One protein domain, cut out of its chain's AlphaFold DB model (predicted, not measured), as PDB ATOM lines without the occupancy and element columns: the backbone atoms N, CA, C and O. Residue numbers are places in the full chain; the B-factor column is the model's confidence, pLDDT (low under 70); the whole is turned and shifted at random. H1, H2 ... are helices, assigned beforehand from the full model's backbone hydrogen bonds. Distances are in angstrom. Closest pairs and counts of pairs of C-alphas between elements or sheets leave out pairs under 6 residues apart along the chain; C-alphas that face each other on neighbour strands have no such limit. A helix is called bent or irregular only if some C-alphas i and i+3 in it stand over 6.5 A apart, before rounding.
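This is residues 199 to 246 of the 255 residues of the protein "Uncharacterized protein AlNc14C378G11199" of Albugo laibachii Nc14 (UniProt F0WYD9). A long kinked helix, H1, is crossed near its middle by a shorter helix, H2, which folds back over it after a tight turn; the two form a short rod with the turn at one end and a tail, residues 239 to 246, toward the other. The printed part has 48 residues with two named helices, H1 then H2, and no named strand; the class is all helix. The whole is compact, with a radius of gyration of the C-alphas of 10.9 A, and its C-alphas span 33 by 15 by 15 A.

H1, residues 199 to 219, has a kink of 39 degrees near residue 211. It is irregular, but only just: C-alphas 211 and 214 are 6.6 A apart, and its line is a rough one. A tight link of 5 residues joins it to H2, residues 225 to 238. The two helices touch, with 8 pairs of C-alphas within 8 A. Their closest C-alphas are those of Glu 209 and Leu 232, 7.0 A apart. They run opposite ways at a steep tilt of 60 degrees, 9.2 A from centre to centre. Of the O i to N i+4 pairs, 14 of 17 in H1 and 9 of 10 in H2 are within hydrogen-bond range.

H1 begins at C-alpha 199, (158.985, 88.529, 117.851), and ends at C-alpha 219, (141.459, 108.650, 131.809), 30.1 A from first to last C-alpha. H2 measures 20.2 A and ends at C-alpha 238, (156.801, 106.502, 120.816).

The two C-alphas farthest apart are those of Gly 222, in the link, and Gln 246, at 33.8 A. The first and last printed C-alphas, of Arg 199 and Gln 246, are 14.2 A apart. The printed part has no cut and no long link between its helices. The mean pLDDT of the printed part is 87.5, and no printed residue is under 70.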
ATOM      1  N   ARG A 199     159.570  89.452 116.865       73.12
ATOM      2  CA  ARG A 199     158.985  88.529 117.851       73.12
ATOM      3  C   ARG A 199     158.878  89.197 119.218       73.12
ATOM      4  O   ARG A 199     157.832  89.093 119.861       73.12
ATOM      5  N   ARG A 200     159.908  89.942 119.628       76.31
ATOM      6  CA  ARG A 200     159.899  90.692 120.892       76.31
ATOM      7  C   ARG A 200     158.899  91.843 120.866       76.31
ATOM      8  O   ARG A 200     158.231  92.072 121.866       76.31
ATOM      9  N   ALA A 201     158.708  92.504 119.723       81.56
ATOM     10  CA  ALA A 201     157.745  93.594 119.585       81.56
ATOM     11  C   ALA A 201     156.317  93.162 119.926       81.56
ATOM     12  O   ALA A 201     155.601  93.916 120.573       81.56
ATOM     13  N   LYS A 202     155.907  91.941 119.557       84.06
ATOM     14  CA  LYS A 202     154.566  91.429 119.881       84.06
ATOM     15  C   LYS A 202     154.399  91.140 121.376       84.06
ATOM     16  O   LYS A 202     153.367  91.480 121.948       84.06
ATOM     17  N   ALA A 203     155.400  90.523 122.002       85.06
ATOM     18  CA  ALA A 203     155.380  90.245 123.438       85.06
ATOM     19  C   ALA A 203     155.438  91.542 124.262       85.06
ATOM     20  O   ALA A 203     154.646  91.731 125.180       85.06
ATOM     21  N   ALA A 204     156.319  92.466 123.878       86.38
ATOM     22  CA  ALA A 204     156.480  93.754 124.532       86.38
ATOM     23  C   ALA A 204     155.252  94.661 124.329       86.38
ATOM     24  O   ALA A 204     154.835  95.319 125.277       86.38
ATOM     25  N   TYR A 205     154.609  94.626 123.154       87.94
ATOM     26  CA  TYR A 205     153.330  95.307 122.923       87.94
ATOM     27  C   TYR A 205     152.227  94.761 123.830       87.94
ATOM     28  O   TYR A 205     151.472  95.542 124.393       87.94
ATOM     29  N   LYS A 206     152.149  93.436 124.018       90.31
ATOM     30  CA  LYS A 206     151.167  92.826 124.923       90.31
ATOM     31  C   LYS A 206     151.406  93.235 126.383       90.31
ATOM     32  O   LYS A 206     150.459  93.599 127.068       90.31
ATOM     33  N   ALA A 207     152.661  93.227 126.837       89.19
ATOM     34  CA  ALA A 207     153.015  93.696 128.178       89.19
ATOM     35  C   ALA A 207     152.679  95.189 128.371       89.19
ATOM     36  O   ALA A 207     152.150  95.582 129.405       89.19
ATOM     37  N   PHE A 208     152.930  96.014 127.351       90.38
ATOM     38  CA  PHE A 208     152.549  97.425 127.347       90.38
ATOM     39  C   PHE A 208     151.026  97.615 127.332       90.38
ATOM     40  O   PHE A 208     150.517  98.488 128.030       90.38
ATOM     41  N   GLU A 209     150.290  96.788 126.586       89.81
ATOM     42  CA  GLU A 209     148.828  96.809 126.541       89.81
ATOM     43  C   GLU A 209     148.230  96.507 127.915       89.81
ATOM     44  O   GLU A 209     147.388  97.260 128.381       89.81
ATOM     45  N   GLU A 210     148.699  95.475 128.614       90.44
ATOM     46  CA  GLU A 210     148.170  95.111 129.936       90.44
ATOM     47  C   GLU A 210     148.382  96.207 130.995       90.44
ATOM     48  O   GLU A 210     147.510  96.407 131.841       90.44
ATOM     49  N   VAL A 211     149.493  96.952 130.920       89.94
ATOM     50  CA  VAL A 211     149.794  98.054 131.851       89.94
ATOM     51  C   VAL A 211     149.028  99.331 131.499       89.94
ATOM     52  O   VAL A 211     148.432  99.952 132.372       89.94
ATOM     53  N   THR A 212     149.000  99.717 130.224       88.19
ATOM     54  CA  THR A 212     148.444 101.014 129.791       88.19
ATOM     55  C   THR A 212     146.947 100.986 129.506       88.19
ATOM     56  O   THR A 212     146.273 102.006 129.629       88.19
ATOM     57  N   LEU A 213     146.373  99.831 129.157       86.75
ATOM     58  CA  LEU A 213     144.934  99.688 128.923       86.75
ATOM     59  C   LEU A 213     144.064 100.091 130.133       86.75
ATOM     60  O   LEU A 213     143.064 100.781 129.909       86.75
ATOM     61  N   PRO A 214     144.370  99.702 131.391       90.38
ATOM     62  CA  PRO A 214     143.594 100.152 132.545       90.38
ATOM     63  C   PRO A 214     143.726 101.660 132.800       90.38
ATOM     64  O   PRO A 214     142.709 102.287 133.090       90.38
ATOM     65  N   GLU A 215     144.912 102.251 132.619       89.94
ATOM     66  CA  GLU A 215     145.131 103.704 132.743       89.94
ATOM     67  C   GLU A 215     144.319 104.472 131.688       89.94
ATOM     68  O   GLU A 215     143.511 105.338 132.017       89.94
ATOM     69  N   LEU A 216     144.391 104.054 130.415       89.12
ATOM     70  CA  LEU A 216     143.612 104.671 129.335       89.12
ATOM     71  C   LEU A 216     142.098 104.564 129.555       89.12
ATOM     72  O   LEU A 216     141.348 105.444 129.122       89.12
ATOM     73  N   LYS A 217     141.630 103.481 130.186       90.62
ATOM     74  CA  LYS A 217     140.211 103.290 130.506       90.62
ATOM     75  C   LYS A 217     139.756 104.195 131.654       90.62
ATOM     76  O   LYS A 217     138.589 104.587 131.659       90.62
ATOM     77  N   GLN A 218     140.645 104.508 132.597       92.06
ATOM     78  CA  GLN A 218     140.385 105.461 133.679       92.06
ATOM     79  C   GLN A 218     140.364 106.903 133.164       92.06
ATOM     80  O   GLN A 218     139.428 107.634 133.476       92.06
ATOM     81  N   ASP A 219     141.326 107.279 132.320       89.62
ATOM     82  CA  ASP A 219     141.459 108.650 131.809       89.62
ATOM     83  C   ASP A 219     140.388 109.016 130.775       89.62
ATOM     84  O   ASP A 219     139.938 110.160 130.693       89.62
ATOM     85  N   PHE A 220     139.966 108.046 129.961       85.69
ATOM     86  CA  PHE A 220     138.971 108.256 128.910       85.69
ATOM     87  C   PHE A 220     137.839 107.240 129.030       85.69
ATOM     88  O   PHE A 220     137.754 106.349 128.184       85.69
ATOM     89  N   PRO A 221     136.952 107.329 130.034       92.50
ATOM     90  CA  PRO A 221     135.831 106.406 130.146       92.50
ATOM     91  C   PRO A 221     134.870 106.568 128.955       92.50
ATOM     92  O   PRO A 221     134.574 107.678 128.519       92.50
ATOM     93  N   GLY A 222     134.365 105.454 128.415       88.12
ATOM     94  CA  GLY A 222     133.337 105.456 127.358       88.12
ATOM     95  C   GLY A 222     133.847 105.432 125.911       88.12
ATOM     96  O   GLY A 222     133.041 105.482 124.982       88.12
ATOM     97  N   LEU A 223     135.158 105.314 125.687       90.81
ATOM     98  CA  LEU A 223     135.728 105.187 124.345       90.81
ATOM     99  C   LEU A 223     135.563 103.749 123.804       90.81
ATOM    100  O   LEU A 223     135.523 102.773 124.557       90.81
ATOM    101  N   LYS A 224     135.458 103.575 122.481       91.19
ATOM    102  CA  LYS A 224     135.352 102.231 121.880       91.19
ATOM    103  C   LYS A 224     136.698 101.503 121.976       91.19
ATOM    104  O   LYS A 224     137.746 102.111 121.779       91.19
ATOM    105  N   LEU A 225     136.689 100.172 122.129       85.81
ATOM    106  CA  LEU A 225     137.918  99.354 122.165       85.81
ATOM    107  C   LEU A 225     138.852  99.596 120.966       85.81
ATOM    108  O   LEU A 225     140.068  99.603 121.114       85.81
ATOM    109  N   SER A 226     138.285  99.860 119.785       90.56
ATOM    110  CA  SER A 226     139.055 100.220 118.587       90.56
ATOM    111  C   SER A 226     139.863 101.511 118.752       90.56
ATOM    112  O   SER A 226     140.973 101.605 118.243       90.56
ATOM    113  N   GLN A 227     139.302 102.504 119.438       91.19
ATOM    114  CA  GLN A 227     139.924 103.809 119.651       91.19
ATOM    115  C   GLN A 227     140.979 103.735 120.762       91.19
ATOM    116  O   GLN A 227     142.038 104.344 120.626       91.19
ATOM    117  N   TYR A 228     140.752 102.932 121.814       90.62
ATOM    118  CA  TYR A 228     141.798 102.634 122.798       90.62
ATOM    119  C   TYR A 228     142.999 101.958 122.138       90.62
ATOM    120  O   TYR A 228     144.118 102.408 122.334       90.62
ATOM    121  N   LYS A 229     142.775 100.952 121.280       90.12
ATOM    122  CA  LYS A 229     143.853 100.293 120.524       90.12
ATOM    123  C   LYS A 229     144.616 101.256 119.611       90.12
ATOM    124  O   LYS A 229     145.828 101.129 119.481       90.12
ATOM    125  N   GLN A 230     143.933 102.230 119.005       92.69
ATOM    126  CA  GLN A 230     144.585 103.267 118.203       92.69
ATOM    127  C   GLN A 230     145.496 104.152 119.064       92.69
ATOM    128  O   GLN A 230     146.678 104.274 118.755       92.69
ATOM    129  N   LYS A 231     144.988 104.683 120.187       89.94
ATOM    130  CA  LYS A 231     145.805 105.460 121.135       89.94
ATOM    131  C   LYS A 231     146.982 104.648 121.681       89.94
ATOM    132  O   LYS A 231     148.086 105.172 121.791       89.94
ATOM    133  N   LEU A 232     146.761 103.371 121.981       92.06
ATOM    134  CA  LEU A 232     147.779 102.463 122.505       92.06
ATOM    135  C   LEU A 232     148.878 102.196 121.471       92.06
ATOM    136  O   LEU A 232     150.053 102.227 121.813       92.06
ATOM    137  N   SER A 233     148.518 102.036 120.194       90.50
ATOM    138  CA  SER A 233     149.470 101.952 119.080       90.50
ATOM    139  C   SER A 233     150.281 103.244 118.907       90.50
ATOM    140  O   SER A 233     151.500 103.195 118.731       90.50
ATOM    141  N   ASP A 234     149.636 104.408 119.014       92.38
ATOM    142  CA  ASP A 234     150.309 105.707 118.898       92.38
ATOM    143  C   ASP A 234     151.287 105.958 120.055       92.38
ATOM    144  O   ASP A 234     152.397 106.452 119.834       92.38
ATOM    145  N   MET A 235     150.913 105.576 121.280       90.00
ATOM    146  CA  MET A 235     151.806 105.615 122.442       90.00
ATOM    147  C   MET A 235     152.929 104.580 122.322       90.00
ATOM    148  O   MET A 235     154.086 104.896 122.588       90.00
ATOM    149  N   TRP A 236     152.622 103.373 121.846       90.75
ATOM    150  CA  TRP A 236     153.598 102.302 121.655       90.75
ATOM    151  C   TRP A 236     154.691 102.668 120.648       90.75
ATOM    152  O   TRP A 236     155.872 102.438 120.899       90.75
ATOM    153  N   ARG A 237     154.325 103.302 119.529       88.75
ATOM    154  CA  ARG A 237     155.287 103.784 118.525       88.75
ATOM    155  C   ARG A 237     156.322 104.744 119.113       88.75
ATOM    156  O   ARG A 237     157.460 104.740 118.657       88.75
ATOM    157  N   LYS A 238     155.938 105.529 120.125       88.25
ATOM    158  CA  LYS A 238     156.801 106.502 120.816       88.25
ATOM    159  C   LYS A 238     157.467 105.944 122.077       88.25
ATOM    160  O   LYS A 238     158.375 106.574 122.605       88.25
ATOM    161  N   SER A 239     157.018 104.793 122.570       85.50
ATOM    162  CA  SER A 239     157.500 104.217 123.822       85.50
ATOM    163  C   SER A 239     158.945 103.714 123.687       85.50
ATOM    164  O   SER A 239     159.279 103.083 122.676       85.50
ATOM    165  N   PRO A 240     159.805 103.922 124.703       82.56
ATOM    166  CA  PRO A 240     161.152 103.342 124.744       82.56
ATOM    167  C   PRO A 240     161.131 101.814 124.919       82.56
ATOM    168  O   PRO A 240     162.118 101.135 124.637       82.56
ATOM    169  N   GLN A 241     159.992 101.252 125.341       80.00
ATOM    170  CA  GLN A 241     159.809  99.807 125.490       80.00
ATOM    171  C   GLN A 241     159.618  99.089 124.147       80.00
ATOM    172  O   GLN A 241     159.640  97.860 124.077       80.00
ATOM    173  N   ASN A 242     159.455  99.846 123.063       84.88
ATOM    174  CA  ASN A 242     159.387  99.300 121.724       84.88
ATOM    175  C   ASN A 242     160.790  98.870 121.244       84.88
ATOM    176  O   ASN A 242     161.643  99.732 121.029       84.88
ATOM    177  N   PRO A 243     161.038  97.573 120.975       83.69
ATOM    178  CA  PRO A 243     162.341  97.087 120.506       83.69
ATOM    179  C   PRO A 243     162.721  97.573 119.094       83.69
ATOM    180  O   PRO A 243     163.813  97.292 118.601       83.69
ATOM    181  N   PHE A 244     161.834  98.293 118.399       77.38
ATOM    182  CA  PHE A 244     162.184  99.048 117.192       77.38
ATOM    183  C   PHE A 244     162.879 100.385 117.487       77.38
ATOM    184  O   PHE A 244     163.650 100.837 116.648       77.38
ATOM    185  N   ASN A 245     162.651 100.974 118.663       82.81
ATOM    186  CA  ASN A 245     163.267 102.231 119.096       82.81
ATOM    187  C   ASN A 245     164.575 102.007 119.882       82.81
ATOM    188  O   ASN A 245     165.253 102.969 120.226       82.81
ATOM    189  N   GLN A 246     164.917 100.750 120.180       79.81
ATOM    190  CA  GLN A 246     166.151 100.361 120.865       79.81
ATOM    191  C   GLN A 246     167.304 100.218 119.860       79.81
ATOM    192  O   GLN A 246     167.105  99.730 118.743       79.81
TER     193      GLN A 246